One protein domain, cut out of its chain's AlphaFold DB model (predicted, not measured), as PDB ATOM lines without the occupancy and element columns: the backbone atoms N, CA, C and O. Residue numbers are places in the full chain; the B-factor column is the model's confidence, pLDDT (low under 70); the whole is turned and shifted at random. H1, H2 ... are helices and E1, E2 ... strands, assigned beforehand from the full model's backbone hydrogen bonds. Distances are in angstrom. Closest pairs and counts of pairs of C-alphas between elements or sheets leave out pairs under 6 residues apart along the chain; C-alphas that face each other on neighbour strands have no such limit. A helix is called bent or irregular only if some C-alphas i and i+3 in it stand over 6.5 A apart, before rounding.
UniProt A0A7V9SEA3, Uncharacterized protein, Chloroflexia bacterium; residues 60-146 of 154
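This is residues 60 to 146 of the 154 residues of an uncharacterized protein of Chloroflexia bacterium (UniProt A0A7V9SEA3). Helix H2 lies in the middle, with the bent helix H1 making a corner whose arms both meet it, H3 packed beside it and running back, and a small hairpin of strands E1 and E2 packed on its residues 101 to 106. The loop of residues 115 to 126 makes one end of the long axis. There are 87 residues printed, mostly helix, in the order H1, H2, E1, E2, H3; the sheet E1 - E2 is antiparallel. The whole is compact, with a radius of gyration of the C-alphas of 13.0 A, and elongated, spanning 39 by 23 by 21 A.

Start at H1, residues 60 to 85, assigned as one helix by its hydrogen bonds but bent: C-alphas 72 and 75 are 8.7 A apart. Its arms H1a, residues 60 to 72, and H1b, residues 75 to 85, stand about perpendicular at 78 degrees; H1b is irregular, with C-alphas 75 and 78 8.2 A apart. H1a, with residues 65 to 69 alone, touches H2, residues 91 to 107, closest at the C-alphas of Gln 69 and Thr 99, 5.8 A, only just about perpendicular at 70.4 degrees. H1b touches residues 91 to 95 of H2 alone, closest at C-alphas 82 and 91, 6.8 A. E1, residues 111 to 114, and E2, residues 127 to 130, form an antiparallel hairpin; find N 112 and O 129 within hydrogen-bond range, 2.8 A. H3, residues 133 to 145, touches H2, closest at C-alphas 98 and 140, 7.2 A, opposite ways at a shallow tilt of 34.8 degrees, only just short of steep. Every O i to N i+4 pair is within hydrogen-bond range in H1a, H2 and H3, and 6 of 7 in H1b.

Find C-alpha 60 at (110.620, 86.778, 109.304); H1a runs 18.4 A from there, and H1b 17.3 A. H2 covers 24.4 A, E1 9.9 A, E2 10.0 A, and H3 18.1 A to C-alpha 145 at (90.586, 84.901, 84.929).

The farthest C-alphas, Glu 88 and Ser 118, are 39.3 A apart. The printed part has no cut, and the link E1 to E2 is long. Look for pLDDT under 70 at residues 60 to 61 and 145 to 146.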
ATOM      1  N   LEU A  60     110.076  87.750 110.245       59.88
ATOM      2  CA  LEU A  60     110.620  86.778 109.304       59.88
ATOM      3  C   LEU A  60     109.649  86.428 108.170       59.88
ATOM      4  O   LEU A  60     110.076  86.412 107.026       59.88
ATOM      5  N   GLN A  61     108.356  86.214 108.435       66.00
ATOM      6  CA  GLN A  61     107.358  85.970 107.384       66.00
ATOM      7  C   GLN A  61     107.219  87.172 106.444       66.00
ATOM      8  O   GLN A  61     107.185  86.993 105.227       66.00
ATOM      9  N   THR A  62     107.203  88.399 106.978       73.56
ATOM     10  CA  THR A  62     107.177  89.613 106.145       73.56
ATOM     11  C   THR A  62     108.439  89.734 105.294       73.56
ATOM     12  O   THR A  62     108.341  89.989 104.094       73.56
ATOM     13  N   LYS A  63     109.619  89.489 105.877       76.69
ATOM     14  CA  LYS A  63     110.893  89.491 105.139       76.69
ATOM     15  C   LYS A  63     110.949  88.395 104.074       76.69
ATOM     16  O   LYS A  63     111.372  88.664 102.956       76.69
ATOM     17  N   HIS A  64     110.490  87.183 104.380       80.06
ATOM     18  CA  HIS A  64     110.420  86.086 103.413       80.06
ATOM     19  C   HIS A  64     109.494  86.436 102.252       80.06
ATOM     20  O   HIS A  64     109.873  86.257 101.102       80.06
ATOM     21  N   ARG A  65     108.319  87.007 102.532       83.75
ATOM     22  CA  ARG A  65     107.397  87.461 101.487       83.75
ATOM     23  C   ARG A  65     108.035  88.509 100.572       83.75
ATOM     24  O   ARG A  65     107.892  88.406  99.360       83.75
ATOM     25  N   GLN A  66     108.761  89.474 101.139       85.25
ATOM     26  CA  GLN A  66     109.500  90.476 100.360       85.25
ATOM     27  C   GLN A  66     110.587  89.836  99.487       85.25
ATOM     28  O   GLN A  66     110.698  90.170  98.312       85.25
ATOM     29  N   LEU A  67     111.355  88.883 100.024       85.19
ATOM     30  CA  LEU A  67     112.373  88.159  99.255       85.19
ATOM     31  C   LEU A  67     111.761  87.347  98.110       85.19
ATOM     32  O   LEU A  67     112.278  87.377  96.995       85.19
ATOM     33  N   ILE A  68     110.646  86.661  98.362       86.94
ATOM     34  CA  ILE A  68     109.899  85.926  97.338       86.94
ATOM     35  C   ILE A  68     109.472  86.879  96.224       86.94
ATOM     36  O   ILE A  68     109.776  86.622  95.061       86.94
ATOM     37  N   GLN A  69     108.824  87.990  96.587       87.88
ATOM     38  CA  GLN A  69     108.359  89.012  95.653       87.88
ATOM     39  C   GLN A  69     109.496  89.520  94.758       87.88
ATOM     40  O   GLN A  69     109.372  89.495  93.537       87.88
ATOM     41  N   LEU A  70     110.636  89.889  95.348       87.62
ATOM     42  CA  LEU A  70     111.816  90.336  94.600       87.62
ATOM     43  C   LEU A  70     112.383  89.248  93.679       87.62
ATOM     44  O   LEU A  70     112.817  89.547  92.571       87.62
ATOM     45  N   THR A  71     112.359  87.986  94.112       86.38
ATOM     46  CA  THR A  71     112.919  86.866  93.342       86.38
ATOM     47  C   THR A  71     112.133  86.626  92.052       86.38
ATOM     48  O   THR A  71     112.735  86.503  90.988       86.38
ATOM     49  N   TRP A  72     110.797  86.579  92.116       88.00
ATOM     50  CA  TRP A  72     109.976  86.229  90.948       88.00
ATOM     51  C   TRP A  72     109.685  87.417  90.025       88.00
ATOM     52  O   TRP A  72     109.485  87.223  88.830       88.00
ATOM     53  N   THR A  73     109.687  88.647  90.548       87.56
ATOM     54  CA  THR A  73     109.489  89.863  89.733       87.56
ATOM     55  C   THR A  73     110.763  90.342  89.043       87.56
ATOM     56  O   THR A  73     110.707  91.226  88.182       87.56
ATOM     57  N   ARG A  74     111.911  89.738  89.376       83.31
ATOM     58  CA  ARG A  74     113.225  90.084  88.839       83.31
ATOM     59  C   ARG A  74     113.232  90.147  87.311       83.31
ATOM     60  O   ARG A  74     112.545  89.389  86.626       83.31
ATOM     61  N   ASN A  75     114.046  91.051  86.762       80.50
ATOM     62  CA  ASN A  75     114.179  91.277  85.318       80.50
ATOM     63  C   ASN A  75     112.838  91.613  84.634       80.50
ATOM     64  O   ASN A  75     112.614  91.229  83.484       80.50
ATOM     65  N   GLY A  76     111.911  92.260  85.346       82.00
ATOM     66  CA  GLY A  76     110.595  92.626  84.817       82.00
ATOM     67  C   GLY A  76     109.687  91.428  84.528       82.00
ATOM     68  O   GLY A  76     108.763  91.542  83.728       82.00
ATOM     69  N   MET A  77     109.948  90.256  85.120       83.19
ATOM     70  CA  MET A  77     109.087  89.077  84.950       83.19
ATOM     71  C   MET A  77     107.657  89.336  85.435       83.19
ATOM     72  O   MET A  77     106.709  88.900  84.786       83.19
ATOM     73  N   GLY A  78     107.496  90.106  86.518       85.62
ATOM     74  CA  GLY A  78     106.181  90.490  87.035       85.62
ATOM     75  C   GLY A  78     105.364  91.289  86.025       85.62
ATOM     76  O   GLY A  78     104.229  90.928  85.716       85.62
ATOM     77  N   GLU A  79     105.969  92.329  85.453       85.38
ATOM     78  CA  GLU A  79     105.341  93.162  84.424       85.38
ATOM     79  C   GLU A  79     105.041  92.366  83.152       85.38
ATOM     80  O   GLU A  79     103.965  92.515  82.578       85.38
ATOM     81  N   ARG A  80     105.946  91.468  82.741       84.62
ATOM     82  CA  ARG A  80     105.728  90.587  81.587       84.62
ATOM     83  C   ARG A  80     104.527  89.667  81.789       84.62
ATOM     84  O   ARG A  80     103.689  89.575  80.898       84.62
ATOM     85  N   TYR A  81     104.404  89.027  82.952       84.75
ATOM     86  CA  TYR A  81     103.230  88.204  83.266       84.75
ATOM     87  C   TYR A  81     101.950  89.029  83.291       84.75
ATOM     88  O   TYR A  81     100.952  88.620  82.707       84.75
ATOM     89  N   TYR A  82     101.988  90.211  83.901       84.38
ATOM     90  CA  TYR A  82     100.837  91.105  83.942       84.38
ATOM     91  C   TYR A  82     100.385  91.551  82.543       84.38
ATOM     92  O   TYR A  82      99.193  91.568  82.262       84.38
ATOM     93  N   GLN A  83     101.325  91.869  81.649       85.44
ATOM     94  CA  GLN A  83     101.022  92.249  80.265       85.44
ATOM     95  C   GLN A  83     100.446  91.087  79.451       85.44
ATOM     96  O   GLN A  83      99.504  91.294  78.693       85.44
ATOM     97  N   VAL A  84     101.001  89.880  79.603       86.31
ATOM     98  CA  VAL A  84     100.551  88.688  78.864       86.31
ATOM     99  C   VAL A  84      99.181  88.215  79.344       86.31
ATOM    100  O   VAL A  84      98.334  87.878  78.524       86.31
ATOM    101  N   LEU A  85      98.957  88.197  80.659       84.56
ATOM    102  CA  LEU A  85      97.701  87.733  81.252       84.56
ATOM    103  C   LEU A  85      96.597  88.796  81.211       84.56
ATOM    104  O   LEU A  85      95.429  88.442  81.320       84.56
ATOM    105  N   ALA A  86      96.969  90.075  81.089       86.25
ATOM    106  CA  ALA A  86      96.073  91.229  81.052       86.25
ATOM    107  C   ALA A  86      94.916  91.156  82.079       86.25
ATOM    108  O   ALA A  86      93.749  91.276  81.702       86.25
ATOM    109  N   PRO A  87      95.206  90.939  83.377       82.38
ATOM    110  CA  PRO A  87      94.164  90.710  84.369       82.38
ATOM    111  C   PRO A  87      93.358  91.990  84.643       82.38
ATOM    112  O   PRO A  87      93.896  93.099  84.619       82.38
ATOM    113  N   GLU A  88      92.079  91.848  85.002       85.81
ATOM    114  CA  GLU A  88      91.177  92.965  85.347       85.81
ATOM    115  C   GLU A  88      91.438  93.545  86.751       85.81
ATOM    116  O   GLU A  88      90.531  93.807  87.546       85.81
ATOM    117  N   MET A  89      92.702  93.723  87.120       85.12
ATOM    118  CA  MET A  89      93.076  94.290  88.409       85.12
ATOM    119  C   MET A  89      94.370  95.085  88.313       85.12
ATOM    120  O   MET A  89      95.190  94.792  87.456       85.12
ATOM    121  N   PRO A  90      94.610  96.047  89.222       87.56
ATOM    122  CA  PRO A  90      95.864  96.787  89.244       87.56
ATOM    123  C   PRO A  90      97.080  95.878  89.462       87.56
ATOM    124  O   PRO A  90      97.017  94.925  90.243       87.56
ATOM    125  N   TYR A  91      98.217  96.247  88.863       84.38
ATOM    126  CA  TYR A  91      99.484  95.511  88.960       84.38
ATOM    127  C   TYR A  91      99.890  95.166  90.400       84.38
ATOM    128  O   TYR A  91     100.228  94.024  90.688       84.38
ATOM    129  N   SER A  92      99.766  96.109  91.337       83.75
ATOM    130  CA  SER A  92     100.112  95.879  92.748       83.75
ATOM    131  C   SER A  92      99.263  94.789  93.412       83.75
ATOM    132  O   SER A  92      99.752  94.045  94.266       83.75
ATOM    133  N   ARG A  93      97.989  94.662  93.017       85.94
ATOM    134  CA  ARG A  93      97.096  93.602  93.499       85.94
ATOM    135  C   ARG A  93      97.460  92.262  92.868       85.94
ATOM    136  O   ARG A  93      97.555  91.275  93.594       85.94
ATOM    137  N   PHE A  94      97.712  92.247  91.562       86.62
ATOM    138  CA  PHE A  94      98.184  91.060  90.848       86.62
ATOM    139  C   PHE A  94      99.480  90.522  91.465       86.62
ATOM    140  O   PHE A  94      99.552  89.356  91.849       86.62
ATOM    141  N   GLU A  95     100.469  91.388  91.673       88.81
ATOM    142  CA  GLU A  95     101.762  91.035  92.254       88.81
ATOM    143  C   GLU A  95     101.616  90.428  93.659       88.81
ATOM    144  O   GLU A  95     102.223  89.399  93.978       88.81
ATOM    145  N   ALA A  96     100.757  91.013  94.499       86.88
ATOM    146  CA  ALA A  96     100.472  90.489  95.831       86.88
ATOM    147  C   ALA A  96      99.776  89.116  95.792       86.88
ATOM    148  O   ALA A  96     100.063  88.262  96.644       86.88
ATOM    149  N   MET A  97      98.881  88.899  94.823       86.81
ATOM    150  CA  MET A  97      98.161  87.639  94.637       86.81
ATOM    151  C   MET A  97      99.084  86.537  94.111       86.81
ATOM    152  O   MET A  97      99.111  85.459  94.704       86.81
ATOM    153  N   VAL A  98      99.909  86.815  93.098       90.56
ATOM    154  CA  VAL A  98     100.914  85.868  92.581       90.56
ATOM    155  C   VAL A  98     101.951  85.535  93.652       90.56
ATOM    156  O   VAL A  98     102.276  84.370  93.862       90.56
ATOM    157  N   THR A  99     102.395  86.524  94.431       91.31
ATOM    158  CA  THR A  99     103.273  86.280  95.588       91.31
ATOM    159  C   THR A  99     102.612  85.342  96.604       91.31
ATOM    160  O   THR A  99     103.265  84.457  97.151       91.31
ATOM    161  N   GLY A 100     101.307  85.499  96.853       90.31
ATOM    162  CA  GLY A 100     100.540  84.574  97.691       90.31
ATOM    163  C   GLY A 100     100.437  83.167  97.098       90.31
ATOM    164  O   GLY A 100     100.607  82.193  97.828       90.31
ATOM    165  N   LEU A 101     100.216  83.060  95.787       90.88
ATOM    166  CA  LEU A 101     100.173  81.790  95.064       90.88
ATOM    167  C   LEU A 101     101.503  81.032  95.176       90.88
ATOM    168  O   LEU A 101     101.502  79.861  95.536       90.88
ATOM    169  N   LEU A 102     102.635  81.705  94.952       90.50
ATOM    170  CA  LEU A 102     103.961  81.090  95.065       90.50
ATOM    171  C   LEU A 102     104.284  80.649  96.502       90.50
ATOM    172  O   LEU A 102     104.913  79.614  96.702       90.50
ATOM    173  N   MET A 103     103.833  81.403  97.512       89.69
ATOM    174  CA  MET A 103     103.960  80.992  98.915       89.69
ATOM    175  C   MET A 103     103.161  79.719  99.212       89.69
ATOM    176  O   MET A 103     103.694  78.823  99.862       89.69
ATOM    177  N   ARG A 104     101.918  79.615  98.717       91.69
ATOM    178  CA  ARG A 104     101.134  78.371  98.825       91.69
ATOM    179  C   ARG A 104     101.807  77.226  98.082       91.69
ATOM    180  O   ARG A 104     101.890  76.129  98.613       91.69
ATOM    181  N   GLY A 105     102.358  77.487  96.900       90.88
ATOM    182  CA  GLY A 105     103.067  76.457  96.153       90.88
ATOM    183  C   GLY A 105     104.308  75.927  96.841       90.88
ATOM    184  O   GLY A 105     104.610  74.743  96.713       90.88
ATOM    185  N   ALA A 106     104.996  76.768  97.610       90.00
ATOM    186  CA  ALA A 106     106.099  76.321  98.445       90.00
ATOM    187  C   ALA A 106     105.643  75.459  99.625       90.00
ATOM    188  O   ALA A 106     106.312  74.481  99.946       90.00
ATOM    189  N   ASP A 107     104.507  75.793 100.238       90.12
ATOM    190  CA  ASP A 107     103.914  75.006 101.327       90.12
ATOM    191  C   ASP A 107     103.429  73.630 100.835       90.12
ATOM    192  O   ASP A 107     103.664  72.598 101.459       90.12
ATOM    193  N   GLU A 108     102.830  73.602  99.648       90.62
ATOM    194  CA  GLU A 108     102.303  72.395  99.010       90.62
ATOM    195  C   GLU A 108     103.358  71.607  98.208       90.62
ATOM    196  O   GLU A 108     103.062  70.539  97.672       90.62
ATOM    197  N   GLY A 109     104.586  72.121  98.109       91.38
ATOM    198  CA  GLY A 109     105.738  71.430  97.524       91.38
ATOM    199  C   GLY A 109     105.854  71.456  95.997       91.38
ATOM    200  O   GLY A 109     106.744  70.796  95.461       91.38
ATOM    201  N   TRP A 110     105.010  72.211  95.288       92.75
ATOM    202  CA  TRP A 110     105.094  72.358  93.826       92.75
ATOM    203  C   TRP A 110     105.904  73.582  93.361       92.75
ATOM    204  O   TRP A 110     106.227  73.706  92.179       92.75
ATOM    205  N   VAL A 111     106.303  74.449  94.293       92.38
ATOM    206  CA  VAL A 111     107.286  75.526  94.107       92.38
ATOM    207  C   VAL A 111     108.414  75.354  95.119       92.38
ATOM    208  O   VAL A 111     108.191  74.967  96.263       92.38
ATOM    209  N   ARG A 112     109.648  75.676  94.733       91.00
ATOM    210  CA  ARG A 112     110.799  75.692  95.635       91.00
ATOM    211  C   ARG A 112     111.546  77.014  95.524       91.00
ATOM    212  O   ARG A 112     111.963  77.425  94.447       91.00
ATOM    213  N   PHE A 113     111.762  77.652  96.670       88.00
ATOM    214  CA  PHE A 113     112.661  78.795  96.781       88.00
ATOM    215  C   PHE A 113     114.044  78.319  97.201       88.00
ATOM    216  O   PHE A 113     114.199  77.672  98.239       88.00
ATOM    217  N   VAL A 114     115.050  78.651  96.400       86.38
ATOM    218  CA  VAL A 114     116.449  78.370  96.704       86.38
ATOM    219  C   VAL A 114     117.092  79.650  97.208       86.38
ATOM    220  O   VAL A 114     117.188  80.640  96.482       86.38
ATOM    221  N   PHE A 115     117.532  79.610  98.462       82.56
ATOM    222  CA  PHE A 115     118.267  80.690  99.107       82.56
ATOM    223  C   PHE A 115     119.732  80.280  99.288       82.56
ATOM    224  O   PHE A 115     120.000  79.119  99.616       82.56
ATOM    225  N   PRO A 116     120.692  81.203  99.116       76.88
ATOM    226  CA  PRO A 116     122.081  80.911  99.424       76.88
ATOM    227  C   PRO A 116     122.268  80.665 100.933       76.88
ATOM    228  O   PRO A 116     121.542  81.239 101.750       76.88
ATOM    229  N   PRO A 117     123.277  79.868 101.334       75.81
ATOM    230  CA  PRO A 117     123.562  79.583 102.746       75.81
ATOM    231  C   PRO A 117     124.011  80.824 103.534       75.81
ATOM    232  O   PRO A 117     124.109  80.795 104.759       75.81
ATOM    233  N   SER A 118     124.321  81.922 102.848       77.50
ATOM    234  CA  SER A 118     124.628  83.222 103.435       77.50
ATOM    235  C   SER A 118     124.101  84.331 102.523       77.50
ATOM    236  O   SER A 118     124.063  84.126 101.308       77.50
ATOM    237  N   PRO A 119     123.698  85.495 103.070       75.19
ATOM    238  CA  PRO A 119     123.269  86.628 102.260       75.19
ATOM    239  C   PRO A 119     124.323  86.986 101.214       75.19
ATOM    240  O   PRO A 119     125.507  87.087 101.536       75.19
ATOM    241  N   SER A 120     123.886  87.177  99.974       78.00
ATOM    242  CA  SER A 120     124.768  87.475  98.850       78.00
ATOM    243  C   SER A 120     124.254  88.684  98.082       78.00
ATOM    244  O   SER A 120     123.047  88.867  97.943       78.00
ATOM    245  N   SER A 121     125.175  89.497  97.567       76.75
ATOM    246  CA  SER A 121     124.864  90.522  96.564       76.75
ATOM    247  C   SER A 121     124.649  89.923  95.174       76.75
ATOM    248  O   SER A 121     124.158  90.606  94.281       76.75
ATOM    249  N   ASP A 122     125.037  88.660  94.971       79.00
ATOM    250  CA  ASP A 122     124.685  87.918  93.769       79.00
ATOM    251  C   ASP A 122     123.212  87.511  93.830       79.00
ATOM    252  O   ASP A 122     122.828  86.494  94.409       79.00
ATOM    253  N   GLU A 123     122.375  88.322  93.200       71.50
ATOM    254  CA  GLU A 123     120.944  88.075  93.085       71.50
ATOM    255  C   GLU A 123     120.616  86.755  92.352       71.50
ATOM    256  O   GLU A 123     119.514  86.238  92.517       71.50
ATOM    257  N   SER A 124     121.517  86.186  91.531       77.62
ATOM    258  CA  SER A 124     121.288  84.888  90.857       77.62
ATOM    259  C   SER A 124     121.383  83.687  91.805       77.62
ATOM    260  O   SER A 124     120.908  82.589  91.492       77.62
ATOM    261  N   ALA A 125     121.934  83.907  92.999       79.50
ATOM    262  CA  ALA A 125     121.956  82.920  94.064       79.50
ATOM    263  C   ALA A 125     120.560  82.677  94.671       79.50
ATOM    264  O   ALA A 125     120.339  81.634  95.286       79.50
ATOM    265  N   TYR A 126     119.627  83.613  94.473       82.50
ATOM    266  CA  TYR A 126     118.227  83.506  94.876       82.50
ATOM    267  C   TYR A 126     117.413  83.009  93.684       82.50
ATOM    268  O   TYR A 126     117.310  83.700  92.668       82.50
ATOM    269  N   ARG A 127     116.858  81.798  93.779       84.81
ATOM    270  CA  ARG A 127     116.134  81.180  92.658       84.81
ATOM    271  C   ARG A 127     114.749  80.703  93.054       84.81
ATOM    272  O   ARG A 127     114.490  80.350  94.203       84.81
ATOM    273  N   LEU A 128     113.886  80.679  92.050       88.88
ATOM    274  CA  LEU A 128     112.564  80.082  92.080       88.88
ATOM    275  C   LEU A 128     112.572  78.889  91.126       88.88
ATOM    276  O   LEU A 128     112.913  79.045  89.956       88.88
ATOM    277  N   GLU A 129     112.212  77.719  91.632       90.62
ATOM    278  CA  GLU A 129     112.102  76.483  90.864       90.62
ATOM    279  C   GLU A 129     110.651  76.002  90.911       90.62
ATOM    280  O   GLU A 129     110.036  75.949  91.980       90.62
ATOM    281  N   PHE A 130     110.101  75.650  89.754       89.94
ATOM    282  CA  PHE A 130     108.777  75.052  89.643       89.94
ATOM    283  C   PHE A 130     108.945  73.539  89.550       89.94
ATOM    284  O   PHE A 130     109.605  73.035  88.648       89.94
ATOM    285  N   VAL A 131     108.398  72.819  90.527       92.00
ATOM    286  CA  VAL A 131     108.422  71.347  90.551       92.00
ATOM    287  C   VAL A 131     107.265  70.789  89.720       92.00
ATOM    288  O   VAL A 131     107.408  69.742  89.099       92.00
ATOM    289  N   ASP A 132     106.141  71.510  89.687       90.75
ATOM    290  CA  ASP A 132     104.982  71.232  88.838       90.75
ATOM    291  C   ASP A 132     104.577  72.527  88.112       90.75
ATOM    292  O   ASP A 132     103.851  73.379  88.636       90.75
ATOM    293  N   GLU A 133     105.135  72.704  86.914       89.38
ATOM    294  CA  GLU A 133     104.915  73.881  86.070       89.38
ATOM    295  C   GLU A 133     103.469  73.965  85.565       89.38
ATOM    296  O   GLU A 133     102.881  75.047  85.561       89.38
ATOM    297  N   GLU A 134     102.866  72.833  85.195       90.50
ATOM    298  CA  GLU A 134     101.489  72.785  84.690       90.50
ATOM    299  C   GLU A 134     100.492  73.240  85.753       90.50
ATOM    300  O   GLU A 134      99.545  73.985  85.469       90.50
ATOM    301  N   ARG A 135     100.718  72.836  87.006       90.88
ATOM    302  CA  ARG A 135      99.927  73.321  88.131       90.88
ATOM    303  C   ARG A 135     100.086  74.819  88.331       90.88
ATOM    304  O   ARG A 135      99.076  75.493  88.517       90.88
ATOM    305  N   PHE A 136     101.310  75.343  88.277       88.62
ATOM    306  CA  PHE A 136     101.526  76.783  88.403       88.62
ATOM    307  C   PHE A 136     100.777  77.567  87.321       88.62
ATOM    308  O   PHE A 136     100.082  78.526  87.653       88.62
ATOM    309  N   VAL A 137     100.869  77.141  86.056       88.94
ATOM    310  CA  VAL A 137     100.172  77.789  84.933       88.94
ATOM    311  C   VAL A 137      98.663  77.794  85.164       88.94
ATOM    312  O   VAL A 137      98.054  78.860  85.136       88.94
ATOM    313  N   ARG A 138      98.070  76.641  85.497       91.31
ATOM    314  CA  ARG A 138      96.625  76.531  85.758       91.31
ATOM    315  C   ARG A 138      96.158  77.451  86.891       91.31
ATOM    316  O   ARG A 138      95.116  78.092  86.786       91.31
ATOM    317  N   GLU A 139      96.908  77.507  87.987       90.25
ATOM    318  CA  GLU A 139      96.575  78.357  89.137       90.25
ATOM    319  C   GLU A 139      96.743  79.849  88.811       90.25
ATOM    320  O   GLU A 139      95.960  80.683  89.272       90.25
ATOM    321  N   LEU A 140      97.752  80.194  88.010       87.56
ATOM    322  CA  LEU A 140      98.002  81.560  87.563       87.56
ATOM    323  C   LEU A 140      96.910  82.047  86.600       87.56
ATOM    324  O   LEU A 140      96.440  83.177  86.734       87.56
ATOM    325  N   GLU A 141      96.466  81.191  85.679       86.12
ATOM    326  CA  GLU A 141      95.327  81.458  84.796       86.12
ATOM    327  C   GLU A 141      94.034  81.636  85.592       86.12
ATOM    328  O   GLU A 141      93.312  82.608  85.375       86.12
ATOM    329  N   ALA A 142      93.761  80.762  86.566       86.94
ATOM    330  CA  ALA A 142      92.590  80.889  87.433       86.94
ATOM    331  C   ALA A 142      92.604  82.201  88.240       86.94
ATOM    332  O   ALA A 142      91.570  82.845  88.419       86.94
ATOM    333  N   LEU A 143      93.786  82.623  88.698       84.44
ATOM    334  CA  LEU A 143      93.989  83.885  89.407       84.44
ATOM    335  C   LEU A 143      93.733  85.097  88.502       84.44
ATOM    336  O   LEU A 143      93.112  86.063  88.950       84.44
ATOM    337  N   ALA A 144      94.190  85.050  87.249       78.06
ATOM    338  CA  ALA A 144      94.006  86.124  86.274       78.06
ATOM    339  C   ALA A 144      92.572  86.190  85.714       78.06
ATOM    340  O   ALA A 144      92.049  87.283  85.510       78.06
ATOM    341  N   GLY A 145      91.929  85.037  85.505       69.94
ATOM    342  CA  GLY A 145      90.586  84.901  84.929       69.94
ATOM    343  C   GLY A 145      89.429  85.001  85.929       69.94
ATOM    344  O   GLY A 145      88.267  84.913  85.531       69.94
ATOM    345  N   GLY A 146      89.718  85.200  87.220       55.19
ATOM    346  CA  GLY A 146      88.768  85.157  88.340       55.19
ATOM    347  C   GLY A 146      87.687  86.248  88.404       55.19
ATOM    348  O   GLY A 146      87.222  86.547  89.499       55.19
TER     349      GLY A 146